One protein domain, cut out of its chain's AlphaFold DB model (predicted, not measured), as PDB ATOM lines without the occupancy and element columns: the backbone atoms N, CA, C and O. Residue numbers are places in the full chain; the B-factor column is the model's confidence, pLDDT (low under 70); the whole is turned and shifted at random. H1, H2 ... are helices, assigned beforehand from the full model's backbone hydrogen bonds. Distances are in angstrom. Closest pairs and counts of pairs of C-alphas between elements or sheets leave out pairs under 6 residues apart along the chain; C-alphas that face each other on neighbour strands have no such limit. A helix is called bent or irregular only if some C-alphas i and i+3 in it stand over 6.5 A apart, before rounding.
ATOM      1  N   LEU A  17     176.542 160.311 179.205       67.31
ATOM      2  CA  LEU A  17     176.214 161.546 179.906       67.31
ATOM      3  C   LEU A  17     175.378 161.155 181.145       67.31
ATOM      4  O   LEU A  17     174.327 160.522 180.973       67.31
ATOM      5  N   PRO A  18     175.851 161.422 182.377       65.56
ATOM      6  CA  PRO A  18     175.222 160.868 183.566       65.56
ATOM      7  C   PRO A  18     173.741 161.245 183.634       65.56
ATOM      8  O   PRO A  18     173.396 162.413 183.501       65.56
ATOM      9  N   LEU A  19     172.872 160.259 183.880       74.50
ATOM     10  CA  LEU A  19     171.433 160.455 184.118       74.50
ATOM     11  C   LEU A  19     170.609 160.955 182.913       74.50
ATOM     12  O   LEU A  19     169.462 161.354 183.110       74.50
ATOM     13  N   TRP A  20     171.143 160.899 181.685       84.75
ATOM     14  CA  TRP A  20     170.460 161.414 180.491       84.75
ATOM     15  C   TRP A  20     169.079 160.796 180.237       84.75
ATOM     16  O   TRP A  20     168.108 161.527 180.075       84.75
ATOM     17  N   ASP A  21     168.964 159.467 180.245       82.19
ATOM     18  CA  ASP A  21     167.682 158.804 179.959       82.19
ATOM     19  C   ASP A  21     166.619 159.199 180.997       82.19
ATOM     20  O   ASP A  21     165.498 159.565 180.659       82.19
ATOM     21  N   THR A  22     167.019 159.254 182.271       80.69
ATOM     22  CA  THR A  22     166.159 159.721 183.365       80.69
ATOM     23  C   THR A  22     165.774 161.192 183.205       80.69
ATOM     24  O   THR A  22     164.645 161.561 183.518       80.69
ATOM     25  N   PHE A  23     166.681 162.038 182.710       86.12
ATOM     26  CA  PHE A  23     166.379 163.432 182.391       86.12
ATOM     27  C   PHE A  23     165.319 163.546 181.308       86.12
ATOM     28  O   PHE A  23     164.326 164.243 181.515       86.12
ATOM     29  N   VAL A  24     165.503 162.832 180.196       84.19
ATOM     30  CA  VAL A  24     164.566 162.822 179.069       84.19
ATOM     31  C   VAL A  24     163.178 162.372 179.519       84.19
ATOM     32  O   VAL A  24     162.200 163.031 179.166       84.19
ATOM     33  N   ASP A  25     163.081 161.332 180.350       82.94
ATOM     34  CA  ASP A  25     161.804 160.861 180.896       82.94
ATOM     35  C   ASP A  25     161.069 161.964 181.677       82.94
ATOM     36  O   ASP A  25     159.882 162.203 181.447       82.94
ATOM     37  N   HIS A  26     161.773 162.696 182.549       84.19
ATOM     38  CA  HIS A  26     161.168 163.766 183.349       84.19
ATOM     39  C   HIS A  26     160.789 164.989 182.512       84.19
ATOM     40  O   HIS A  26     159.733 165.578 182.734       84.19
ATOM     41  N   VAL A  27     161.626 165.404 181.554       85.50
ATOM     42  CA  VAL A  27     161.305 166.587 180.737       85.50
ATOM     43  C   VAL A  27     160.263 166.304 179.657       85.50
ATOM     44  O   VAL A  27     159.601 167.228 179.185       85.50
ATOM     45  N   SER A  28     160.051 165.035 179.302       81.88
ATOM     46  CA  SER A  28     158.972 164.625 178.397       81.88
ATOM     47  C   SER A  28     157.579 164.925 178.968       81.88
ATOM     48  O   SER A  28     156.640 165.126 178.195       81.88
ATOM     49  N   GLU A  29     157.439 165.050 180.296       85.56
ATOM     50  CA  GLU A  29     156.189 165.464 180.958       85.56
ATOM     51  C   GLU A  29     155.704 166.849 180.486       85.56
ATOM     52  O   GLU A  29     154.499 167.086 180.407       85.56
ATOM     53  N   PHE A  30     156.616 167.741 180.078       87.50
ATOM     54  CA  PHE A  30     156.286 169.098 179.613       87.50
ATOM     55  C   PHE A  30     155.866 169.169 178.134       87.50
ATOM     56  O   PHE A  30     155.647 170.254 177.594       87.50
ATOM     57  N   SER A  31     155.709 168.019 177.464       86.88
ATOM     58  CA  SER A  31     155.222 167.925 176.078       86.88
ATOM     59  C   SER A  31     156.073 168.689 175.047       86.88
ATOM     60  O   SER A  31     155.528 169.301 174.120       86.88
ATOM     61  N   PHE A  32     157.401 168.664 175.191       87.12
ATOM     62  CA  PHE A  32     158.316 169.151 174.154       87.12
ATOM     63  C   PHE A  32     158.211 168.304 172.868       87.12
ATOM     64  O   PHE A  32     157.977 167.095 172.955       87.12
ATOM     65  N   PRO A  33     158.396 168.890 171.668       86.25
ATOM     66  CA  PRO A  33     158.412 168.124 170.422       86.25
ATOM     67  C   PRO A  33     159.545 167.084 170.400       86.25
ATOM     68  O   PRO A  33     160.691 167.397 170.726       86.25
ATOM     69  N   ALA A  34     159.233 165.844 170.006       82.25
ATOM     70  CA  ALA A  34     160.178 164.723 170.049       82.25
ATOM     71  C   ALA A  34     161.418 164.944 169.166       82.25
ATOM     72  O   ALA A  34     162.533 164.647 169.580       82.25
ATOM     73  N   ASP A  35     161.238 165.534 167.984       84.62
ATOM     74  CA  ASP A  35     162.317 165.906 167.065       84.62
ATOM     75  C   ASP A  35     163.264 166.957 167.666       84.62
ATOM     76  O   ASP A  35     164.478 166.915 167.449       84.62
ATOM     77  N   GLN A  36     162.734 167.873 168.480       84.56
ATOM     78  CA  GLN A  36     163.541 168.867 169.184       84.56
ATOM     79  C   GLN A  36     164.271 168.276 170.398       84.56
ATOM     80  O   GLN A  36     165.408 168.663 170.663       84.56
ATOM     81  N   LEU A  37     163.667 167.315 171.107       83.62
ATOM     82  CA  LEU A  37     164.339 166.559 172.173       83.62
ATOM     83  C   LEU A  37     165.473 165.679 171.621       83.62
ATOM     84  O   LEU A  37     166.552 165.625 172.211       83.62
ATOM     85  N   GLU A  38     165.274 165.050 170.460       84.94
ATOM     86  CA  GLU A  38     166.329 164.319 169.746       84.94
ATOM     87  C   GLU A  38     167.475 165.250 169.322       84.94
ATOM     88  O   GLU A  38     168.652 164.905 169.459       84.94
ATOM     89  N   GLN A  39     167.158 166.456 168.836       85.25
ATOM     90  CA  GLN A  39     168.178 167.449 168.500       85.25
ATOM     91  C   GLN A  39     168.949 167.924 169.737       85.25
ATOM     92  O   GLN A  39     170.177 167.982 169.698       85.25
ATOM     93  N   LEU A  40     168.249 168.200 170.842       87.00
ATOM     94  CA  LEU A  40     168.861 168.541 172.124       87.00
ATOM     95  C   LEU A  40     169.845 167.450 172.571       87.00
ATOM     96  O   LEU A  40     170.974 167.766 172.943       87.00
ATOM     97  N   ALA A  41     169.448 166.176 172.480       85.25
ATOM     98  CA  ALA A  41     170.298 165.039 172.828       85.25
ATOM     99  C   ALA A  41     171.604 165.032 172.029       85.25
ATOM    100  O   ALA A  41     172.690 164.916 172.601       85.25
ATOM    101  N   ARG A  42     171.506 165.203 170.705       84.50
ATOM    102  CA  ARG A  42     172.675 165.247 169.817       84.50
ATOM    103  C   ARG A  42     173.609 166.400 170.163       84.50
ATOM    104  O   ARG A  42     174.818 166.191 170.255       84.50
ATOM    105  N   ASP A  43     173.060 167.588 170.385       85.69
ATOM    106  CA  ASP A  43     173.835 168.799 170.652       85.69
ATOM    107  C   ASP A  43     174.572 168.724 172.002       85.69
ATOM    108  O   ASP A  43     175.767 169.026 172.083       85.69
ATOM    109  N   VAL A  44     173.892 168.264 173.057       85.94
ATOM    110  CA  VAL A  44     174.475 168.105 174.400       85.94
ATOM    111  C   VAL A  44     175.515 166.984 174.412       85.94
ATOM    112  O   VAL A  44     176.605 167.162 174.956       85.94
ATOM    113  N   HIS A  45     175.240 165.851 173.761       85.06
ATOM    114  CA  HIS A  45     176.194 164.745 173.684       85.06
ATOM    115  C   HIS A  45     177.453 165.131 172.892       85.06
ATOM    116  O   HIS A  45     178.569 164.828 173.314       85.06
ATOM    117  N   THR A  46     177.288 165.858 171.783       84.81
ATOM    118  CA  THR A  46     178.409 166.390 170.990       84.81
ATOM    119  C   THR A  46     179.266 167.342 171.823       84.81
ATOM    120  O   THR A  46     180.488 167.201 171.846       84.81
ATOM    121  N   SER A  47     178.625 168.252 172.565       85.19
ATOM    122  CA  SER A  47     179.287 169.185 173.486       85.19
ATOM    123  C   SER A  47     180.109 168.455 174.548       85.19
ATOM    124  O   SER A  47     181.305 168.701 174.697       85.19
ATOM    125  N   PHE A  48     179.482 167.514 175.256       85.44
ATOM    126  CA  PHE A  48     180.110 166.773 176.348       85.44
ATOM    127  C   PHE A  48     181.274 165.914 175.855       85.44
ATOM    128  O   PHE A  48     182.346 165.907 176.459       85.44
ATOM    129  N   ARG A  49     181.102 165.233 174.715       83.12
ATOM    130  CA  ARG A  49     182.161 164.430 174.098       83.12
ATOM    131  C   ARG A  49     183.347 165.288 173.673       83.12
ATOM    132  O   ARG A  49     184.480 164.928 173.974       83.12
ATOM    133  N   ALA A  50     183.104 166.413 173.002       80.12
ATOM    134  CA  ALA A  50     184.168 167.317 172.571       80.12
ATOM    135  C   ALA A  50     185.010 167.804 173.754       80.12
ATOM    136  O   ALA A  50     186.237 167.779 173.709       80.12
ATOM    137  N   VAL A  51     184.343 168.175 174.840       78.88
ATOM    138  CA  VAL A  51     184.980 168.630 176.070       78.88
ATOM    139  C   VAL A  51     185.738 167.507 176.790       78.88
ATOM    140  O   VAL A  51     186.846 167.714 177.284       78.88
ATOM    141  N   LYS A  52     185.194 166.290 176.812       80.19
ATOM    142  CA  LYS A  52     185.863 165.116 177.383       80.19
ATOM    143  C   LYS A  52     187.142 164.762 176.620       80.19
ATOM    144  O   LYS A  52     188.162 164.466 177.243       80.19
ATOM    145  N   LEU A  53     187.104 164.829 175.287       78.31
ATOM    146  CA  LEU A  53     188.279 164.666 174.421       78.31
ATOM    147  C   LEU A  53     189.303 165.779 174.677       78.31
ATOM    148  O   LEU A  53     190.481 165.491 174.885       78.31
ATOM    149  N   LEU A  54     188.843 167.031 174.775       75.56
ATOM    150  CA  LEU A  54     189.686 168.179 175.113       75.56
ATOM    151  C   LEU A  54     190.402 167.990 176.456       75.56
ATOM    152  O   LEU A  54     191.606 168.215 176.561       75.56
ATOM    153  N   ASN A  55     189.679 167.525 177.476       75.25
ATOM    154  CA  ASN A  55     190.241 167.268 178.796       75.25
ATOM    155  C   ASN A  55     191.319 166.167 178.774       75.25
ATOM    156  O   ASN A  55     192.321 166.259 179.484       75.25
ATOM    157  N   ARG A  56     191.154 165.152 177.916       75.19
ATOM    158  CA  ARG A  56     192.153 164.091 177.691       75.19
ATOM    159  C   ARG A  56     193.339 164.540 176.832       75.19
ATOM    160  O   ARG A  56     194.326 163.814 176.741       75.19
ATOM    161  N   GLY A  57     193.281 165.738 176.247       69.94
ATOM    162  CA  GLY A  57     194.274 166.223 175.288       69.94
ATOM    163  C   GLY A  57     194.215 165.485 173.949       69.94
ATOM    164  O   GLY A  57     195.224 165.395 173.256       69.94
ATOM    165  N   GLU A  58     193.056 164.918 173.613       73.69
ATOM    166  CA  GLU A  58     192.812 164.201 172.365       73.69
ATOM    167  C   GLU A  58     192.267 165.145 171.284       73.69
ATOM    168  O   GLU A  58     191.696 166.201 171.576       73.69
ATOM    169  N   GLN A  59     192.425 164.756 170.015       70.69
ATOM    170  CA  GLN A  59     191.920 165.540 168.892       70.69
ATOM    171  C   GLN A  59     190.388 165.579 168.897       70.69
ATOM    172  O   GLN A  59     189.727 164.539 168.928       70.69
ATOM    173  N   ILE A  60     189.818 166.782 168.807       73.44
ATOM    174  CA  ILE A  60     188.375 166.968 168.652       73.44
ATOM    175  C   ILE A  60     188.042 166.931 167.153       73.44
ATOM    176  O   ILE A  60     188.566 167.752 166.396       73.44
ATOM    177  N   PRO A  61     187.167 166.025 166.689       67.75
ATOM    178  CA  PRO A  61     186.763 165.986 165.286       67.75
ATOM    179  C   PRO A  61     186.201 167.337 164.813       67.75
ATOM    180  O   PRO A  61     185.294 167.882 165.433       67.75
ATOM    181  N   GLY A  62     186.737 167.871 163.710       64.31
ATOM    182  CA  GLY A  62     186.314 169.160 163.141       64.31
ATOM    183  C   GLY A  62     187.008 170.397 163.726       64.31
ATOM    184  O   GLY A  62     186.785 171.497 163.226       64.31
ATOM    185  N   ILE A  63     187.884 170.236 164.725       67.69
ATOM    186  CA  ILE A  63     188.670 171.330 165.306       67.69
ATOM    187  C   ILE A  63     190.158 171.012 165.188       67.69
ATOM    188  O   ILE A  63     190.615 169.957 165.623       67.69
ATOM    189  N   ASP A  64     190.922 171.942 164.618       59.53
ATOM    190  CA  ASP A  64     192.378 171.833 164.572       59.53
ATOM    191  C   ASP A  64     192.967 172.076 165.974       59.53
ATOM    192  O   ASP A  64     192.908 173.188 166.512       59.53
ATOM    193  N   THR A  65     193.462 171.009 166.608       52.53
ATOM    194  CA  THR A  65     193.969 171.032 167.986       52.53
ATOM    195  C   THR A  65     195.365 171.625 168.112       52.53
ATOM    196  O   THR A  65     195.729 172.012 169.218       52.53
ATOM    197  N   ASP A  66     196.102 171.798 167.009       48.03
ATOM    198  CA  ASP A  66     197.405 172.484 167.007       48.03
ATOM    199  C   ASP A  66     197.278 173.979 167.378       48.03
ATOM    200  O   ASP A  66     198.266 174.655 167.669       48.03
ATOM    201  N   ILE A  67     196.041 174.491 167.425       47.75
ATOM    202  CA  ILE A  67     195.679 175.873 167.768       47.75
ATOM    203  C   ILE A  67     195.068 175.974 169.182       47.75
ATOM    204  O   ILE A  67     194.932 177.075 169.713       47.75
ATOM    205  N   LEU A  68     194.697 174.858 169.823       52.47
ATOM    206  CA  LEU A  68     194.130 174.868 171.175       52.47
ATOM    207  C   LEU A  68     195.267 174.681 172.189       52.47
ATOM    208  O   LEU A  68     195.818 173.584 172.293       52.47
ATOM    209  N   PRO A  69     195.662 175.722 172.943       52.69
ATOM    210  CA  PRO A  69     196.783 175.586 173.853       52.69
ATOM    211  C   PRO A  69     196.435 174.576 174.958       52.69
ATOM    212  O   PRO A  69     195.272 174.434 175.345       52.69
ATOM    213  N   ASN A  70     197.452 173.942 175.558       50.34
ATOM    214  CA  ASN A  70     197.326 173.111 176.776       50.34
ATOM    215  C   ASN A  70     196.601 173.822 177.947       50.34
ATOM    216  O   ASN A  70     196.336 173.215 178.982       50.34
ATOM    217  N   THR A  71     196.284 175.104 177.777       51.94
ATOM    218  CA  THR A  71     195.536 175.984 178.663       51.94
ATOM    219  C   THR A  71     194.028 175.742 178.691       51.94
ATOM    220  O   THR A  71     193.377 176.351 179.528       51.94
ATOM    221  N   LEU A  72     193.460 174.898 177.819       58.47
ATOM    222  CA  LEU A  72     192.008 174.652 177.716       58.47
ATOM    223  C   LEU A  72     191.537 173.342 178.374       58.47
ATOM    224  O   LEU A  72     190.555 172.742 177.947       58.47
ATOM    225  N   ARG A  73     192.235 172.883 179.417       64.06
ATOM    226  CA  ARG A  73     191.858 171.677 180.175       64.06
ATOM    227  C   ARG A  73     190.973 172.009 181.374       64.06
ATOM    228  O   ARG A  73     190.912 173.161 181.810       64.06
ATOM    229  N   TYR A  74     190.318 170.978 181.901       66.25
ATOM    230  CA  TYR A  74     189.537 171.060 183.128       66.25
ATOM    231  C   TYR A  74     190.438 170.762 184.319       66.25
ATOM    232  O   TYR A  74     191.342 169.927 184.252       66.25
ATOM    233  N   HIS A  75     190.184 171.448 185.426       61.28
ATOM    234  CA  HIS A  75     190.874 171.191 186.689       61.28
ATOM    235  C   HIS A  75     190.360 169.936 187.376       61.28
ATOM    236  O   HIS A  75     191.160 169.156 187.896       61.28
ATOM    237  N   ASN A  76     189.042 169.754 187.353       70.38
ATOM    238  CA  ASN A  76     188.366 168.622 187.948       70.38
ATOM    239  C   ASN A  76     187.223 168.171 187.036       70.38
ATOM    240  O   ASN A  76     186.087 168.619 187.143       70.38
ATOM    241  N   TRP A  77     187.534 167.255 186.121       78.31
ATOM    242  CA  TRP A  77     186.527 166.694 185.223       78.31
ATOM    243  C   TRP A  77     185.376 166.022 185.977       78.31
ATOM    244  O   TRP A  77     184.227 166.170 185.582       78.31
ATOM    245  N   GLU A  78     185.673 165.349 187.090       79.38
ATOM    246  CA  GLU A  78     184.656 164.718 187.932       79.38
ATOM    247  C   GLU A  78     183.689 165.760 188.513       79.38
ATOM    248  O   GLU A  78     182.482 165.531 188.525       79.38
ATOM    249  N   HIS A  79     184.182 166.934 188.920       77.75
ATOM    250  CA  HIS A  79     183.326 168.047 189.348       77.75
ATOM    251  C   HIS A  79     182.405 168.503 188.220       77.75
ATOM    252  O   HIS A  79     181.195 168.544 188.411       77.75
ATOM    253  N   THR A  80     182.935 168.729 187.016       84.44
ATOM    254  CA  THR A  80     182.110 169.067 185.845       84.44
ATOM    255  C   THR A  80     181.051 168.003 185.539       84.44
ATOM    256  O   THR A  80     179.892 168.345 185.295       84.44
ATOM    257  N   GLU A  81     181.387 166.713 185.610       85.12
ATOM    258  CA  GLU A  81     180.407 165.628 185.455       85.12
ATOM    259  C   GLU A  81     179.302 165.701 186.520       85.12
ATOM    260  O   GLU A  81     178.120 165.518 186.209       85.12
ATOM    261  N   GLN A  82     179.663 166.022 187.766       82.75
ATOM    262  CA  GLN A  82     178.698 166.228 188.842       82.75
ATOM    263  C   GLN A  82     177.838 167.474 188.608       82.75
ATOM    264  O   GLN A  82     176.630 167.394 188.818       82.75
ATOM    265  N   VAL A  83     178.400 168.593 188.138       87.19
ATOM    266  CA  VAL A  83     177.651 169.826 187.825       87.19
ATOM    267  C   VAL A  83     176.593 169.529 186.772       87.19
ATOM    268  O   VAL A  83     175.418 169.812 186.996       87.19
ATOM    269  N   VAL A  84     176.972 168.866 185.676       89.75
ATOM    270  CA  VAL A  84     176.049 168.443 184.611       89.75
ATOM    271  C   VAL A  84     174.932 167.562 185.177       89.75
ATOM    272  O   VAL A  84     173.750 167.820 184.925       89.75
ATOM    273  N   ALA A  85     175.280 166.572 186.002       86.69
ATOM    274  CA  ALA A  85     174.305 165.696 186.646       86.69
ATOM    275  C   ALA A  85     173.353 166.462 187.586       86.69
ATOM    276  O   ALA A  85     172.150 166.192 187.596       86.69
ATOM    277  N   LYS A  86     173.852 167.435 188.365       86.25
ATOM    278  CA  LYS A  86     173.022 168.270 189.252       86.25
ATOM    279  C   LYS A  86     172.137 169.227 188.471       86.25
ATOM    280  O   LYS A  86     170.975 169.384 188.833       86.25
ATOM    281  N   THR A  87     172.632 169.815 187.382       91.69
ATOM    282  CA  THR A  87     171.817 170.647 186.491       91.69
ATOM    283  C   THR A  87     170.634 169.839 185.966       91.69
ATOM    284  O   THR A  87     169.497 170.290 186.081       91.69
ATOM    285  N   MET A  88     170.869 168.612 185.485       90.06
ATOM    286  CA  MET A  88     169.788 167.724 185.046       90.06
ATOM    287  C   MET A  88     168.792 167.438 186.168       90.06
ATOM    288  O   MET A  88     167.599 167.570 185.935       90.06
ATOM    289  N   GLN A  89     169.259 167.141 187.384       86.75
ATOM    290  CA  GLN A  89     168.392 166.859 188.537       86.75
ATOM    291  C   GLN A  89     167.524 168.049 188.974       86.75
ATOM    292  O   GLN A  89     166.389 167.856 189.401       86.75
ATOM    293  N   ILE A  90     168.047 169.275 188.893       88.88
ATOM    294  CA  ILE A  90     167.335 170.493 189.311       88.88
ATOM    295  C   ILE A  90     166.272 170.896 188.278       88.88
ATOM    296  O   ILE A  90     165.192 171.369 188.646       88.88
ATOM    297  N   LEU A  91     166.573 170.725 186.987       91.75
ATOM    298  CA  LEU A  91     165.809 171.322 185.893       91.75
ATOM    299  C   LEU A  91     164.311 170.980 185.896       91.75
ATOM    300  O   LEU A  91     163.527 171.920 185.809       91.75
ATOM    301  N   PRO A  92     163.845 169.725 186.040       90.19
ATOM    302  CA  PRO A  92     162.405 169.456 186.025       90.19
ATOM    303  C   PRO A  92     161.640 170.102 187.176       90.19
ATOM    304  O   PRO A  92     160.515 170.550 186.978       90.19
ATOM    305  N   GLY A  93     162.231 170.164 188.374       87.69
ATOM    306  CA  GLY A  93     161.611 170.851 189.508       87.69
ATOM    307  C   GLY A  93     161.490 172.351 189.245       87.69
ATOM    308  O   GLY A  93     160.429 172.932 189.462       87.69
ATOM    309  N   PHE A  94     162.539 172.949 188.676       91.81
ATOM    310  CA  PHE A  94     162.529 174.345 188.253       91.81
ATOM    311  C   PHE A  94     161.514 174.621 187.128       91.81
ATOM    312  O   PHE A  94     160.781 175.604 187.187       91.81
ATOM    313  N   LEU A  95     161.402 173.739 186.131       91.94
ATOM    314  CA  LEU A  95     160.409 173.861 185.058       91.94
ATOM    315  C   LEU A  95     158.971 173.749 185.593       91.94
ATOM    316  O   LEU A  95     158.116 174.521 185.169       91.94
ATOM    317  N   LYS A  96     158.708 172.857 186.559       89.62
ATOM    318  CA  LYS A  96     157.404 172.775 187.255       89.62
ATOM    319  C   LYS A  96     157.087 174.055 188.027       89.62
ATOM    320  O   LYS A  96     155.945 174.511 188.016       89.62
ATOM    321  N   ASP A  97     158.084 174.647 188.680       89.69
ATOM    322  CA  ASP A  97     157.923 175.924 189.375       89.69
ATOM    323  C   ASP A  97     157.580 177.059 188.396       89.69
ATOM    324  O   ASP A  97     156.598 177.772 188.607       89.69
ATOM    325  N   LEU A  98     158.300 177.163 187.274       89.75
ATOM    326  CA  LEU A  98     157.997 178.125 186.209       89.75
ATOM    327  C   LEU A  98     156.591 177.925 185.620       89.75
ATOM    328  O   LEU A  98     155.867 178.900 185.408       89.75
ATOM    329  N   GLU A  99     156.177 176.676 185.393       90.38
ATOM    330  CA  GLU A  99     154.839 176.348 184.890       90.38
ATOM    331  C   GLU A  99     153.759 176.831 185.863       90.38
ATOM    332  O   GLU A  99     152.778 177.457 185.456       90.38
ATOM    333  N   SER A 100     153.974 176.631 187.169       88.88
ATOM    334  CA  SER A 100     153.064 177.101 188.221       88.88
ATOM    335  C   SER A 100     152.949 178.631 188.289       88.88
ATOM    336  O   SER A 100     151.929 179.159 188.734       88.88
ATOM    337  N   GLN A 101     153.967 179.345 187.796       87.88
ATOM    338  CA  GLN A 101     154.002 180.805 187.679       87.88
ATOM    339  C   GLN A 101     153.408 181.310 186.350       87.88
ATOM    340  O   GLN A 101     153.388 182.516 186.104       87.88
ATOM    341  N   GLY A 102     152.895 180.412 185.500       88.00
ATOM    342  CA  GLY A 102     152.249 180.751 184.232       88.00
ATOM    343  C   GLY A 102     153.207 180.906 183.048       88.00
ATOM    344  O   GLY A 102     152.811 181.465 182.024       88.00
ATOM    345  N   VAL A 103     154.454 180.435 183.160       88.94
ATOM    346  CA  VAL A 103     155.406 180.416 182.041       88.94
ATOM    347  C   VAL A 103     155.069 179.270 181.086       88.94
ATOM    348  O   VAL A 103     154.889 178.130 181.507       88.94
ATOM    349  N   ASP A 104     155.036 179.553 179.781       89.69
ATOM    350  CA  ASP A 104     154.877 178.517 178.755       89.69
ATOM    351  C   ASP A 104     156.171 177.708 178.591       89.69
ATOM    352  O   ASP A 104     157.086 178.095 177.854       89.69
ATOM    353  N   ILE A 105     156.232 176.563 179.270       91.00
ATOM    354  CA  ILE A 105     157.408 175.690 179.297       91.00
ATOM    355  C   ILE A 105     157.800 175.183 177.913       91.00
ATOM    356  O   ILE A 105     158.993 175.044 177.650       91.00
ATOM    357  N   LYS A 106     156.854 175.006 176.982       86.44
ATOM    358  CA  LYS A 106     157.149 174.484 175.634       86.44
ATOM    359  C   LYS A 106     158.100 175.386 174.854       86.44
ATOM    360  O   LYS A 106     158.837 174.914 173.994       86.44
ATOM    361  N   THR A 107     158.115 176.678 175.182       87.31
ATOM    362  CA  THR A 107     159.000 177.678 174.570       87.31
ATOM    363  C   THR A 107     160.383 177.753 175.218       87.31
ATOM    364  O   THR A 107     161.261 178.444 174.710       87.31
ATOM    365  N   GLN A 108     160.608 177.043 176.328       90.06
ATOM    366  CA  GLN A 108     161.830 177.149 177.133       90.06
ATOM    367  C   GLN A 108     162.916 176.137 176.752       90.06
ATOM    368  O   GLN A 108     164.008 176.178 177.316       90.06
ATOM    369  N   LEU A 109     162.671 175.265 175.769       87.94
ATOM    370  CA  LEU A 109     163.649 174.270 175.317       87.94
ATOM    371  C   LEU A 109     165.013 174.867 174.900       87.94
ATOM    372  O   LEU A 109     166.035 174.270 175.245       87.94
ATOM    373  N   PRO A 110     165.089 176.051 174.251       88.12
ATOM    374  CA  PRO A 110     166.370 176.714 173.993       88.12
ATOM    375  C   PRO A 110     167.143 177.071 175.273       88.12
ATOM    376  O   PRO A 110     168.354 176.877 175.329       88.12
ATOM    377  N   HIS A 111     166.458 177.505 176.338       91.31
ATOM    378  CA  HIS A 111     167.092 177.806 177.628       91.31
ATOM    379  C   HIS A 111     167.571 176.532 178.336       91.31
ATOM    380  O   HIS A 111     168.663 176.520 178.902       91.31
ATOM    381  N   VAL A 112     166.811 175.433 178.230       92.00
ATOM    382  CA  VAL A 112     167.233 174.099 178.698       92.00
ATOM    383  C   VAL A 112     168.499 173.639 177.967       92.00
ATOM    384  O   VAL A 112     169.440 173.165 178.600       92.00
ATOM    385  N   LYS A 113     168.570 173.830 176.643       90.69
ATOM    386  CA  LYS A 113     169.790 173.571 175.863       90.69
ATOM    387  C   LYS A 113     170.950 174.434 176.352       90.69
ATOM    388  O   LYS A 113     172.021 173.910 176.640       90.69
ATOM    389  N   GLY A 114     170.729 175.743 176.464       90.94
ATOM    390  CA  GLY A 114     171.752 176.708 176.851       90.94
ATOM    391  C   GLY A 114     172.355 176.423 178.224       90.94
ATOM    392  O   GLY A 114     173.572 176.450 178.366       90.94
ATOM    393  N   ILE A 115     171.541 176.077 179.224       93.31
ATOM    394  CA  ILE A 115     172.043 175.801 180.577       93.31
ATOM    395  C   ILE A 115     172.769 174.452 180.684       93.31
ATOM    396  O   ILE A 115     173.772 174.364 181.387       93.31
ATOM    397  N   LEU A 116     172.320 173.421 179.957       91.75
ATOM    398  CA  LEU A 116     173.027 172.136 179.880       91.75
ATOM    399  C   LEU A 116     174.361 172.268 179.144       91.75
ATOM    400  O   LEU A 116     175.340 171.641 179.523       91.75
ATOM    401  N   VAL A 117     174.423 173.092 178.099       90.88
ATOM    402  CA  VAL A 117     175.693 173.399 177.436       90.88
ATOM    403  C   VAL A 117     176.582 174.221 178.372       90.88
ATOM    404  O   VAL A 117     177.739 173.873 178.567       90.88
ATOM    405  N   ALA A 118     176.054 175.255 179.026       91.31
ATOM    406  CA  ALA A 118     176.817 176.053 179.983       91.31
ATOM    407  C   ALA A 118     177.411 175.205 181.122       91.31
ATOM    408  O   ALA A 118     178.574 175.400 181.462       91.31
ATOM    409  N   SER A 119     176.677 174.221 181.656       91.25
ATOM    410  CA  SER A 119     177.191 173.336 182.711       91.25
ATOM    411  C   SER A 119     178.355 172.454 182.254       91.25
ATOM    412  O   SER A 119     179.273 172.207 183.030       91.25
ATOM    413  N   ILE A 120     178.395 172.053 180.983       89.06
ATOM    414  CA  ILE A 120     179.529 171.312 180.409       89.06
ATOM    415  C   ILE A 120     180.778 172.202 180.327       89.06
ATOM    416  O   ILE A 120     181.898 171.731 180.516       89.06
ATOM    417  N   PHE A 121     180.600 173.491 180.045       86.00
ATOM    418  CA  PHE A 121     181.692 174.411 179.732       86.00
ATOM    419  C   PHE A 121     182.116 175.338 180.886       86.00
ATOM    420  O   PHE A 121     183.135 176.012 180.757       86.00
ATOM    421  N   HIS A 122     181.399 175.370 182.013       82.88
ATOM    422  CA  HIS A 122     181.616 176.370 183.074       82.88
ATOM    423  C   HIS A 122     183.038 176.390 183.677       82.88
ATOM    424  O   HIS A 122     183.517 177.451 184.069       82.88
ATOM    425  N   GLU A 123     183.744 175.254 183.689       76.69
ATOM    426  CA  GLU A 123     185.096 175.114 184.259       76.69
ATOM    427  C   GLU A 123     186.239 175.088 183.232       76.69
ATOM    428  O   GLU A 123     187.410 174.888 183.585       76.69
ATOM    429  N   ILE A 124     185.938 175.278 181.947       72.81
ATOM    430  CA  ILE A 124     186.955 175.179 180.903       72.81
ATOM    431  C   ILE A 124     188.034 176.261 181.061       72.81
ATOM    432  O   ILE A 124     187.749 177.443 181.255       72.81
ATOM    433  N   GLY A 125     189.305 175.867 180.952       58.06
ATOM    434  CA  GLY A 125     190.431 176.798 181.071       58.06
ATOM    435  C   GLY A 125     190.924 177.036 182.504       58.06
ATOM    436  O   GLY A 125     191.726 177.949 182.745       58.06
ATOM    437  N   TYR A 126     190.495 176.208 183.461       57.91
ATOM    438  CA  TYR A 126     191.043 176.196 184.814       57.91
ATOM    439  C   TYR A 126     192.425 175.513 184.834       57.91
ATOM    440  O   TYR A 126     192.562 174.305 185.025       57.91
ATOM    441  N   LEU A 127     193.494 176.296 184.679       50.53
ATOM    442  CA  LEU A 127     194.870 175.834 184.906       50.53
ATOM    443  C   LEU A 127     195.293 176.029 186.369       50.53
ATOM    444  O   LEU A 127     195.300 177.159 186.845       50.53
ATOM    445  N   LYS A 128     195.768 174.967 187.044       42.28
ATOM    446  CA  LYS A 128     196.469 175.072 188.348       42.28
ATOM    447  C   LYS A 128     197.870 175.698 188.248       42.28
ATOM    448  O   LYS A 128     198.428 176.086 189.269       42.28
ATOM    449  N   ARG A 129     198.477 175.748 187.056       40.78
ATOM    450  CA  ARG A 129     199.838 176.268 186.835       40.78
ATOM    451  C   ARG A 129     199.967 176.879 185.443       40.78
ATOM    452  O   ARG A 129     199.693 176.199 184.459       40.78
ATOM    453  N   ARG A 130     200.455 178.117 185.371       39.50
ATOM    454  CA  ARG A 130     201.195 178.613 184.206       39.50
ATOM    455  C   ARG A 130     202.679 178.440 184.506       39.50
ATOM    456  O   ARG A 130     203.142 178.894 185.545       39.50
ATOM    457  N   ALA A 131     203.389 177.725 183.643       35.12
ATOM    458  CA  ALA A 131     204.848 177.597 183.715       35.12
ATOM    459  C   ALA A 131     205.554 178.706 182.908       35.12
ATOM    460  O   ALA A 131     206.774 178.782 182.891       35.12
ATOM    461  N   ASP A 132     204.779 179.543 182.220       39.00
ATOM    462  CA  ASP A 132     205.196 180.363 181.089       39.00
ATOM    463  C   ASP A 132     205.151 181.879 181.344       39.00
ATOM    464  O   ASP A 132     205.712 182.627 180.552       39.00
ATOM    465  N   GLU A 133     204.556 182.356 182.445       40.69
ATOM    466  CA  GLU A 133     204.345 183.804 182.663       40.69
ATOM    467  C   GLU A 133     205.162 184.448 183.791       40.69
ATOM    468  O   GLU A 133     204.959 185.620 184.102       40.69
ATOM    469  N   GLY A 134     206.100 183.733 184.420       37.50
ATOM    470  CA  GLY A 134     206.984 184.319 185.444       37.50
ATOM    471  C   GLY A 134     206.267 184.915 186.673       37.50
ATOM    472  O   GLY A 134     206.912 185.515 187.524       37.50
ATOM    473  N   THR A 135     204.944 184.750 186.783       37.03
ATOM    474  CA  THR A 135     204.099 185.205 187.891       37.03
ATOM    475  C   THR A 135     203.289 184.025 188.417       37.03
ATOM    476  O   THR A 135     202.484 183.417 187.709       37.03
ATOM    477  N   TYR A 136     203.522 183.675 189.680       38.12
ATOM    478  CA  TYR A 136     202.797 182.610 190.365       38.12
ATOM    479  C   TYR A 136     201.455 183.146 190.882       38.12
ATOM    480  O   TYR A 136     201.438 183.895 191.854       38.12
ATOM    481  N   LYS A 137     200.335 182.737 190.272       41.78
ATOM    482  CA  LYS A 137     198.983 182.999 190.806       41.78
ATOM    483  C   LYS A 137     198.612 181.970 191.890       41.78
ATOM    484  O   LYS A 137     198.951 180.791 191.769       41.78
ATOM    485  N   THR A 138     197.926 182.390 192.952       43.50
ATOM    486  CA  THR A 138     197.405 181.516 194.024       43.50
ATOM    487  C   THR A 138     196.261 180.620 193.529       43.50
ATOM    488  O   THR A 138     195.631 180.923 192.515       43.50
ATOM    489  N   GLN A 139     195.940 179.523 194.238       46.88
ATOM    490  CA  GLN A 139     194.738 178.741 193.897       46.88
ATOM    491  C   GLN A 139     193.455 179.570 194.014       46.88
ATOM    492  O   GLN A 139     192.558 179.376 193.202       46.88
ATOM    493  N   GLY A 140     193.399 180.534 194.939       44.91
ATOM    494  CA  GLY A 140     192.320 181.523 195.010       44.91
ATOM    495  C   GLY A 140     192.243 182.388 193.753       44.91
ATOM    496  O   GLY A 140     191.212 182.443 193.103       44.91
ATOM    497  N   GLU A 141     193.349 182.996 193.325       46.53
ATOM    498  CA  GLU A 141     193.389 183.836 192.114       46.53
ATOM    499  C   GLU A 141     193.065 183.060 190.833       46.53
ATOM    500  O   GLU A 141     192.387 183.579 189.946       46.53
ATOM    501  N   LEU A 142     193.512 181.807 190.727       51.00
ATOM    502  CA  LEU A 142     193.165 180.921 189.613       51.00
ATOM    503  C   LEU A 142     191.690 180.505 189.664       51.00
ATOM    504  O   LEU A 142     191.038 180.485 188.618       51.00
ATOM    505  N   TYR A 143     191.157 180.274 190.868       51.25
ATOM    506  CA  TYR A 143     189.730 180.108 191.132       51.25
ATOM    507  C   TYR A 143     188.921 181.376 190.812       51.25
ATOM    508  O   TYR A 143     187.761 181.268 190.455       51.25
ATOM    509  N   PHE A 144     189.505 182.572 190.812       50.97
ATOM    510  CA  PHE A 144     188.786 183.815 190.482       50.97
ATOM    511  C   PHE A 144     188.878 184.247 189.017       50.97
ATOM    512  O   PHE A 144     188.110 185.087 188.560       50.97
ATOM    513  N   ASP A 145     189.827 183.703 188.257       57.97
ATOM    514  CA  ASP A 145     190.065 184.093 186.861       57.97
ATOM    515  C   ASP A 145     189.530 183.062 185.852       57.97
ATOM    516  O   ASP A 145     189.605 183.273 184.641       57.97
ATOM    517  N   HIS A 146     189.037 181.906 186.316       65.62
ATOM    518  CA  HIS A 146     188.597 180.820 185.434       65.62
ATOM    519  C   HIS A 146     187.273 181.124 184.721       65.62
ATOM    520  O   HIS A 146     187.188 180.854 183.531       65.62
ATOM    521  N   VAL A 147     186.296 181.769 185.371       73.75
ATOM    522  CA  VAL A 147     184.976 182.055 184.768       73.75
ATOM    523  C   VAL A 147     185.092 182.951 183.529       73.75
ATOM    524  O   VAL A 147     184.538 182.640 182.478       73.75
ATOM    525  N   ASN A 148     185.880 184.031 183.608       72.94
ATOM    526  CA  ASN A 148     186.132 184.927 182.468       72.94
ATOM    527  C   ASN A 148     186.737 184.176 181.277       72.94
ATOM    528  O   ASN A 148     186.289 184.324 180.140       72.94
ATOM    529  N   ARG A 149     187.749 183.346 181.550       68.25
ATOM    530  CA  ARG A 149     188.425 182.533 180.533       68.25
ATOM    531  C   ARG A 149     187.504 181.461 179.964       68.25
ATOM    532  O   ARG A 149     187.542 181.221 178.757       68.25
ATOM    533  N   GLY A 150     186.666 180.875 180.813       71.62
ATOM    534  CA  GLY A 150     185.645 179.910 180.444       71.62
ATOM    535  C   GLY A 150     184.670 180.510 179.444       71.62
ATOM    536  O   GLY A 150     184.505 179.957 178.361       71.62
ATOM    537  N   ILE A 151     184.123 181.696 179.721       78.62
ATOM    538  CA  ILE A 151     183.202 182.398 178.812       78.62
ATOM    539  C   ILE A 151     183.852 182.655 177.444       78.62
ATOM    540  O   ILE A 151     183.257 182.335 176.413       78.62
ATOM    541  N   THR A 152     185.081 183.186 177.413       75.19
ATOM    542  CA  THR A 152     185.789 183.455 176.149       75.19
ATOM    543  C   THR A 152     186.044 182.171 175.357       75.19
ATOM    544  O   THR A 152     185.729 182.103 174.171       75.19
ATOM    545  N   SER A 153     186.558 181.133 176.014       75.75
ATOM    546  CA  SER A 153     186.950 179.880 175.355       75.75
ATOM    547  C   SER A 153     185.746 179.055 174.897       75.75
ATOM    548  O   SER A 153     185.786 178.419 173.845       75.75
ATOM    549  N   THR A 154     184.657 179.092 175.668       80.00
ATOM    550  CA  THR A 154     183.391 178.425 175.343       80.00
ATOM    551  C   THR A 154     182.820 178.956 174.044       80.00
ATOM    552  O   THR A 154     182.376 178.171 173.207       80.00
ATOM    553  N   LYS A 155     182.869 180.281 173.845       80.50
ATOM    554  CA  LYS A 155     182.348 180.891 172.625       80.50
ATOM    555  C   LYS A 155     183.034 180.318 171.385       80.50
ATOM    556  O   LYS A 155     182.369 179.818 170.482       80.50
ATOM    557  N   ASP A 156     184.361 180.332 171.390       76.12
ATOM    558  CA  ASP A 156     185.163 179.868 170.263       76.12
ATOM    559  C   ASP A 156     184.986 178.366 170.001       76.12
ATOM    560  O   ASP A 156     184.898 177.945 168.845       76.12
ATOM    561  N   LEU A 157     184.910 177.548 171.056       77.31
ATOM    562  CA  LEU A 157     184.715 176.102 170.931       77.31
ATOM    563  C   LEU A 157     183.334 175.755 170.380       77.31
ATOM    564  O   LEU A 157     183.241 174.984 169.429       77.31
ATOM    565  N   LEU A 158     182.266 176.344 170.916       82.19
ATOM    566  CA  LEU A 158     180.903 176.075 170.459       82.19
ATOM    567  C   LEU A 158     180.684 176.500 169.001       82.19
ATOM    568  O   LEU A 158     180.047 175.766 168.246       82.19
ATOM    569  N   THR A 159     181.266 177.629 168.571       79.00
ATOM    570  CA  THR A 159     181.227 178.051 167.161       79.00
ATOM    571  C   THR A 159     181.922 177.039 166.247       79.00
ATOM    572  O   THR A 159     181.400 176.722 165.177       79.00
ATOM    573  N   LYS A 160     183.069 176.489 166.665       76.69
ATOM    574  CA  LYS A 160     183.826 175.491 165.889       76.69
ATOM    575  C   LYS A 160     183.187 174.098 165.898       76.69
ATOM    576  O   LYS A 160     183.345 173.358 164.935       76.69
ATOM    577  N   LEU A 161     182.443 173.745 166.948       76.06
ATOM    578  CA  LEU A 161     181.706 172.479 167.037       76.06
ATOM    579  C   LEU A 161     180.446 172.441 166.159       76.06
ATOM    580  O   LEU A 161     179.817 171.390 166.061       76.06
ATOM    581  N   HIS A 162     180.064 173.562 165.533       75.00
ATOM    582  CA  HIS A 162     178.862 173.683 164.699       75.00
ATOM    583  C   HIS A 162     177.574 173.205 165.391       75.00
ATOM    584  O   HIS A 162     176.626 172.761 164.740       75.00
ATOM    585  N   ILE A 163     177.517 173.327 166.719       73.88
ATOM    586  CA  ILE A 163     176.297 173.093 167.488       73.88
ATOM    587  C   ILE A 163     175.368 174.249 167.130       73.88
ATOM    588  O   ILE A 163     175.739 175.394 167.358       73.88
ATOM    589  N   GLY A 164     174.210 173.974 166.520       72.12
ATOM    590  CA  GLY A 164     173.295 174.991 165.981       72.12
ATOM    591  C   GLY A 164     172.773 175.955 167.052       72.12
ATOM    592  O   GLY A 164     171.684 175.757 167.587       72.12
ATOM    593  N   LEU A 165     173.588 176.948 167.395       79.56
ATOM    594  CA  LEU A 165     173.389 177.979 168.403       79.56
ATOM    595  C   LEU A 165     173.395 179.330 167.692       79.56
ATOM    596  O   LEU A 165     174.220 179.588 166.815       79.56
ATOM    597  N   THR A 166     172.460 180.186 168.067       84.81
ATOM    598  CA  THR A 166     172.396 181.579 167.628       84.81
ATOM    599  C   THR A 166     173.348 182.446 168.454       84.81
ATOM    600  O   THR A 166     173.743 182.068 169.555       84.81
ATOM    601  N   ASP A 167     173.669 183.656 167.986       83.81
ATOM    602  CA  ASP A 167     174.442 184.623 168.786       83.81
ATOM    603  C   ASP A 167     173.786 184.906 170.146       83.81
ATOM    604  O   ASP A 167     174.466 185.149 171.144       83.81
ATOM    605  N   GLN A 168     172.456 184.835 170.198       84.56
ATOM    606  CA  GLN A 168     171.679 185.055 171.408       84.56
ATOM    607  C   GLN A 168     171.824 183.888 172.397       84.56
ATOM    608  O   GLN A 168     171.961 184.124 173.597       84.56
ATOM    609  N   ASP A 169     171.905 182.650 171.898       85.62
ATOM    610  CA  ASP A 169     172.215 181.478 172.726       85.62
ATOM    611  C   ASP A 169     173.627 181.574 173.314       85.62
ATOM    612  O   ASP A 169     173.850 181.219 174.468       85.62
ATOM    613  N   MET A 170     174.583 182.109 172.551       86.19
ATOM    614  CA  MET A 170     175.967 182.292 173.005       86.19
ATOM    615  C   MET A 170     176.073 183.333 174.125       86.19
ATOM    616  O   MET A 170     176.819 183.134 175.085       86.19
ATOM    617  N   VAL A 171     175.305 184.426 174.032       87.56
ATOM    618  CA  VAL A 171     175.184 185.417 175.115       87.56
ATOM    619  C   VAL A 171     174.568 184.776 176.356       87.56
ATOM    620  O   VAL A 171     175.115 184.925 177.449       87.56
ATOM    621  N   PHE A 172     173.486 184.011 176.186       89.94
ATOM    622  CA  PHE A 172     172.834 183.308 177.286       89.94
ATOM    623  C   PHE A 172     173.782 182.320 177.981       89.94
ATOM    624  O   PHE A 172     173.912 182.351 179.201       89.94
ATOM    625  N   ILE A 173     174.508 181.494 177.223       90.25
ATOM    626  CA  ILE A 173     175.496 180.542 177.757       90.25
ATOM    627  C   ILE A 173     176.585 181.274 178.547       90.25
ATOM    628  O   ILE A 173     176.921 180.855 179.654       90.25
ATOM    629  N   GLY A 174     177.097 182.393 178.026       87.81
ATOM    630  CA  GLY A 174     178.067 183.224 178.740       87.81
ATOM    631  C   GLY A 174     177.529 183.751 180.073       87.81
ATOM    632  O   GLY A 174     178.231 183.692 181.080       87.81
ATOM    633  N   GLN A 175     176.268 184.195 180.110       88.00
ATOM    634  CA  GLN A 175     175.599 184.630 181.342       88.00
ATOM    635  C   GLN A 175     175.376 183.474 182.327       88.00
ATOM    636  O   GLN A 175     175.500 183.664 183.534       88.00
ATOM    637  N   MET A 176     175.073 182.267 181.842       92.12
ATOM    638  CA  MET A 176     174.937 181.090 182.705       92.12
ATOM    639  C   MET A 176     176.280 180.702 183.329       92.12
ATOM    640  O   MET A 176     176.344 180.513 184.538       92.12
ATOM    641  N   ILE A 177     177.365 180.660 182.546       88.06
ATOM    642  CA  ILE A 177     178.720 180.419 183.072       88.06
ATOM    643  C   ILE A 177     179.109 181.521 184.063       88.06
ATOM    644  O   ILE A 177     179.637 181.240 185.128       88.06
ATOM    645  N   ARG A 178     178.781 182.785 183.779       85.31
ATOM    646  CA  ARG A 178     178.997 183.884 184.727       85.31
ATOM    647  C   ARG A 178     178.253 183.693 186.050       85.31
ATOM    648  O   ARG A 178     178.739 184.118 187.098       85.31
ATOM    649  N   ALA A 179     177.087 183.049 186.024       83.94
ATOM    650  CA  ALA A 179     176.301 182.795 187.223       83.94
ATOM    651  C   ALA A 179     177.082 181.988 188.272       83.94
ATOM    652  O   ALA A 179     176.873 182.233 189.459       83.94
ATOM    653  N   THR A 180     178.015 181.124 187.854       79.50
ATOM    654  CA  THR A 180     178.863 180.326 188.755       79.50
ATOM    655  C   THR A 180     180.015 181.117 189.381       79.50
ATOM    656  O   THR A 180     180.729 180.603 190.235       79.50
ATOM    657  N   ASP A 181     180.200 182.397 189.031       74.94
ATOM    658  CA  ASP A 181     181.155 183.259 189.731       74.94
ATOM    659  C   ASP A 181     180.621 183.655 191.108       74.94
ATOM    660  O   ASP A 181     179.898 184.640 191.266       74.94
ATOM    661  N   PHE A 182     180.983 182.890 192.126       64.06
ATOM    662  CA  PHE A 182     180.520 183.112 193.495       64.06
ATOM    663  C   PHE A 182     181.032 184.417 194.127       64.06
ATOM    664  O   PHE A 182     180.510 184.840 195.160       64.06
ATOM    665  N   ASN A 183     182.021 185.066 193.508       52.78
ATOM    666  CA  ASN A 183     182.697 186.251 194.044       52.78
ATOM    667  C   ASN A 183     182.031 187.542 193.610       52.78
ATOM    668  O   ASN A 183     182.131 188.544 194.308       52.78
ATOM    669  N   THR A 184     181.325 187.506 192.484       62.16
ATOM    670  CA  THR A 184     180.555 188.642 191.998       62.16
ATOM    671  C   THR A 184     179.159 188.581 192.629       62.16
ATOM    672  O   THR A 184     178.382 187.669 192.321       62.16
ATOM    673  N   PRO A 185     178.795 189.510 193.536       60.91
ATOM    674  CA  PRO A 185     177.473 189.513 194.147       60.91
ATOM    675  C   PRO A 185     176.382 189.639 193.080       60.91
ATOM    676  O   PRO A 185     176.536 190.378 192.112       60.91
ATOM    677  N   TRP A 186     175.237 188.979 193.281       65.81
ATOM    678  CA  TRP A 186     174.085 189.100 192.379       65.81
ATOM    679  C   TRP A 186     173.683 190.548 192.050       65.81
ATOM    680  O   TRP A 186     173.399 190.791 190.883       65.81
ATOM    681  N   PRO A 187     173.716 191.514 192.992       64.94
ATOM    682  CA  PRO A 187     173.485 192.920 192.661       64.94
ATOM    683  C   PRO A 187     174.438 193.475 191.590       64.94
ATOM    684  O   PRO A 187     174.005 194.240 190.733       64.94
ATOM    685  N   VAL A 188     175.707 193.052 191.591       63.69
ATOM    686  CA  VAL A 188     176.705 193.439 190.579       63.69
ATOM    687  C   VAL A 188     176.411 192.739 189.249       63.69
ATOM    688  O   VAL A 188     176.315 193.405 188.223       63.69
ATOM    689  N   LYS A 189     176.133 191.424 189.261       72.69
ATOM    690  CA  LYS A 189     175.709 190.671 188.058       72.69
ATOM    691  C   LYS A 189     174.444 191.263 187.411       72.69
ATOM    692  O   LYS A 189     174.289 191.282 186.192       72.69
ATOM    693  N   GLU A 190     173.513 191.758 188.225       73.06
ATOM    694  CA  GLU A 190     172.280 192.404 187.766       73.06
ATOM    695  C   GLU A 190     172.540 193.766 187.117       73.06
ATOM    696  O   GLU A 190     171.993 194.040 186.049       73.06
ATOM    697  N   GLN A 191     173.350 194.612 187.760       69.06
ATOM    698  CA  GLN A 191     173.583 195.993 187.330       69.06
ATOM    699  C   GLN A 191     174.586 196.102 186.178       69.06
ATOM    700  O   GLN A 191     174.373 196.898 185.264       69.06
ATOM    701  N   GLU A 192     175.654 195.308 186.205       69.44
ATOM    702  CA  GLU A 192     176.770 195.423 185.259       69.44
ATOM    703  C   GLU A 192     176.688 194.396 184.122       69.44
ATOM    704  O   GLU A 192     177.090 194.687 182.996       69.44
ATOM    705  N   GLU A 193     176.119 193.214 184.378       69.12
ATOM    706  CA  GLU A 193     176.109 192.090 183.422       69.12
ATOM    707  C   GLU A 193     174.702 191.759 182.888       69.12
ATOM    708  O   GLU A 193     174.508 190.813 182.114       69.12
ATOM    709  N   GLY A 194     173.703 192.561 183.275       73.00
ATOM    710  CA  GLY A 194     172.333 192.483 182.772       73.00
ATOM    711  C   GLY A 194     171.573 191.222 183.193       73.00
ATOM    712  O   GLY A 194     170.545 190.902 182.591       73.00
ATOM    713  N   MET A 195     172.041 190.500 184.217       80.81
ATOM    714  CA  MET A 195     171.439 189.248 184.686       80.81
ATOM    715  C   MET A 195     170.187 189.485 185.544       80.81
ATOM    716  O   MET A 195     170.149 189.162 186.727       80.81
ATOM    717  N   THR A 196     169.145 190.058 184.944       80.31
ATOM    718  CA  THR A 196     167.899 190.447 185.624       80.31
ATOM    719  C   THR A 196     166.727 189.522 185.272       80.31
ATOM    720  O   THR A 196     166.786 188.737 184.323       80.31
ATOM    721  N   GLY A 197     165.642 189.578 186.055       81.56
ATOM    722  CA  GLY A 197     164.388 188.877 185.744       81.56
ATOM    723  C   GLY A 197     164.541 187.356 185.610       81.56
ATOM    724  O   GLY A 197     165.031 186.689 186.520       81.56
ATOM    725  N   THR A 198     164.113 186.796 184.476       79.94
ATOM    726  CA  THR A 198     164.172 185.351 184.195       79.94
ATOM    727  C   THR A 198     165.602 184.838 184.026       79.94
ATOM    728  O   THR A 198     165.904 183.735 184.477       79.94
ATOM    729  N   ILE A 199     166.521 185.637 183.471       84.62
ATOM    730  CA  ILE A 199     167.941 185.264 183.321       84.62
ATOM    731  C   ILE A 199     168.585 185.001 184.684       84.62
ATOM    732  O   ILE A 199     169.336 184.039 184.838       84.62
ATOM    733  N   LYS A 200     168.230 185.791 185.702       84.50
ATOM    734  CA  LYS A 200     168.647 185.547 187.089       84.50
ATOM    735  C   LYS A 200     168.200 184.176 187.587       84.50
ATOM    736  O   LYS A 200     168.981 183.464 188.208       84.50
ATOM    737  N   GLN A 201     166.944 183.805 187.337       85.75
ATOM    738  CA  GLN A 201     166.385 182.532 187.799       85.75
ATOM    739  C   GLN A 201     167.087 181.337 187.144       85.75
ATOM    740  O   GLN A 201     167.452 180.398 187.847       85.75
ATOM    741  N   TRP A 202     167.350 181.411 185.834       90.75
ATOM    742  CA  TRP A 202     168.137 180.407 185.111       90.75
ATOM    743  C   TRP A 202     169.590 180.345 185.598       90.75
ATOM    744  O   TRP A 202     170.102 179.259 185.856       90.75
ATOM    745  N   GLY A 203     170.241 181.492 185.813       87.94
ATOM    746  CA  GLY A 203     171.609 181.532 186.336       87.94
ATOM    747  C   GLY A 203     171.724 180.883 187.717       87.94
ATOM    748  O   GLY A 203     172.650 180.115 187.962       87.94
ATOM    749  N   LYS A 204     170.731 181.092 188.590       85.88
ATOM    750  CA  LYS A 204     170.672 180.437 189.905       85.88
ATOM    751  C   LYS A 204     170.548 178.916 189.836       85.88
ATOM    752  O   LYS A 204     170.983 178.249 190.767       85.88
ATOM    753  N   VAL A 205     169.975 178.352 188.767       90.06
ATOM    754  CA  VAL A 205     169.938 176.892 188.574       90.06
ATOM    755  C   VAL A 205     171.351 176.348 188.377       90.06
ATOM    756  O   VAL A 205     171.701 175.351 189.005       90.06
ATOM    757  N   LEU A 206     172.168 176.995 187.540       90.12
ATOM    758  CA  LEU A 206     173.539 176.545 187.298       90.12
ATOM    759  C   LEU A 206     174.455 176.841 188.490       90.12
ATOM    760  O   LEU A 206     175.215 175.968 188.892       90.12
ATOM    761  N   GLU A 207     174.313 178.013 189.113       85.31
ATOM    762  CA  GLU A 207     174.978 178.346 190.378       85.31
ATOM    763  C   GLU A 207     174.674 177.285 191.454       85.31
ATOM    764  O   GLU A 207     175.583 176.768 192.101       85.31
ATOM    765  N   ALA A 208     173.404 176.884 191.601       83.06
ATOM    766  CA  ALA A 208     173.001 175.836 192.534       83.06
ATOM    767  C   ALA A 208     173.534 174.451 192.148       83.06
ATOM    768  O   ALA A 208     173.920 173.684 193.028       83.06
ATOM    769  N   ALA A 209     173.559 174.112 190.858       86.94
ATOM    770  CA  ALA A 209     174.111 172.847 190.383       86.94
ATOM    771  C   ALA A 209     175.607 172.733 190.698       86.94
ATOM    772  O   ALA A 209     176.039 171.706 191.223       86.94
ATOM    773  N   ASP A 210     176.362 173.797 190.428       83.75
ATOM    774  CA  ASP A 210     177.789 173.890 190.713       83.75
ATOM    775  C   ASP A 210     178.050 173.782 192.222       83.75
ATOM    776  O   ASP A 210     178.775 172.895 192.677       83.75
ATOM    777  N   PHE A 211     177.306 174.531 193.042       76.06
ATOM    778  CA  PHE A 211     177.373 174.373 194.494       76.06
ATOM    779  C   PHE A 211     177.050 172.946 194.956       76.06
ATOM    780  O   PHE A 211     177.832 172.345 195.690       76.06
ATOM    781  N   LEU A 212     175.918 172.363 194.553       76.00
ATOM    782  CA  LEU A 212     175.517 171.023 195.001       76.00
ATOM    783  C   LEU A 212     176.480 169.930 194.534       76.00
ATOM    784  O   LEU A 212     176.638 168.921 195.228       76.00
TER     785      LEU A 212
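Overview. This is residues 17 to 212 of the 716 residues of an uncharacterized protein of Candidatus Gottesmanbacteria bacterium RIFCSPLOWO2_01_FULL_49_10 (UniProt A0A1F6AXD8). A compact body of helices is built round H4, with the nearly aligned H2 and H3a on one side and H6 and H8 crossing it on the other. H5 folds back against H6 as a helical hairpin, H1 lies beside H2 and H3a, and the short H7 lies at the far end of the body from H1 and H2. Residues 131 to 136, in the loop before H5, stick out. The printed part has 196 residues with eight named helices, H1 to H8 in order, and no named strand; its class is all helix. The radius of gyration of the C-alphas is 16.7 A and the spans are 55 by 40 by 28 A.

Along the chain. H1, residues 20 to 28, begins at C-alpha 20, (170.460, 161.414, 180.491). H2, residues 34 to 56, is 32.9 A long. H3, residues 77 to 100, was assigned as one helix by its hydrogen bonds but is bent: C-alphas 89 and 92 are 7.0 A apart. Its arms, H3a, residues 77 to 89, and H3b, residues 92 to 100, stand at a shallow tilt of 34 degrees, only just short of steep. H4, residues 109 to 121, is 18.6 A long. H5, residues 139 to 160, is 30.2 A long and irregular, with C-alphas 144 and 147 7.1 A apart and a kink of 42 degrees near residue 148. H6 covers residues 167 to 179, H7 residues 186 to 192, and H8 residues 197 to 212, ending at C-alpha 212, (175.517, 171.023, 195.001).

Arrangement. H4 is the hub, touching four helices. It touches H2 at a shallow tilt of 9 degrees, the same way, the closest C-alphas being those of Phe 48 and Ile 120, 6.1 A apart. With residues 115 to 120 alone it touches H3a, opposite ways at 20 degrees, closest at the C-alphas of Val 84 and Ser 119, 5.4 A apart. It touches H6 at a steep tilt of 54 degrees, closest at the C-alphas of Ala 118 and Ile 173, 5.2 A apart. H8 touches H4 with residues 202 to 206 alone, closest at the C-alphas of Ser 119 and Leu 206, 6.7 A apart. H8 also touches H3a, closest at the C-alphas of Lys 86 and Ala 209, 4.8 A apart, and H6, closest at those of Ala 179 and Gly 203, 4.9 A apart. H5 and H6 form a hairpin, closest at the C-alphas of Ile 151 and Gly 174, 5.2 A apart. H1 and H3a only just touch, only at their ends, with 3 pairs of C-alphas within 8 A, the closest those of Phe 23 and Met 88, 6.1 A apart. H7 touches no helix but is near H8. Every O i to N i+4 pair is within hydrogen-bond range in H1, H2, H3a, H3b, H4, H6 and H7; H5 has 14 of 18 and H8 11 of 12.

Size, cuts and confidence. The two C-alphas farthest apart, those of Ser 31 and Gly 134, are 55.1 A apart. The printed part has no cut. The links H2 to H3, 20 residues, and H4 to H5, 17 residues, are long. The mean pLDDT of the printed part is 76.2, and 51 residues are under 70, among them residues 61 to 75 and 125 to 146.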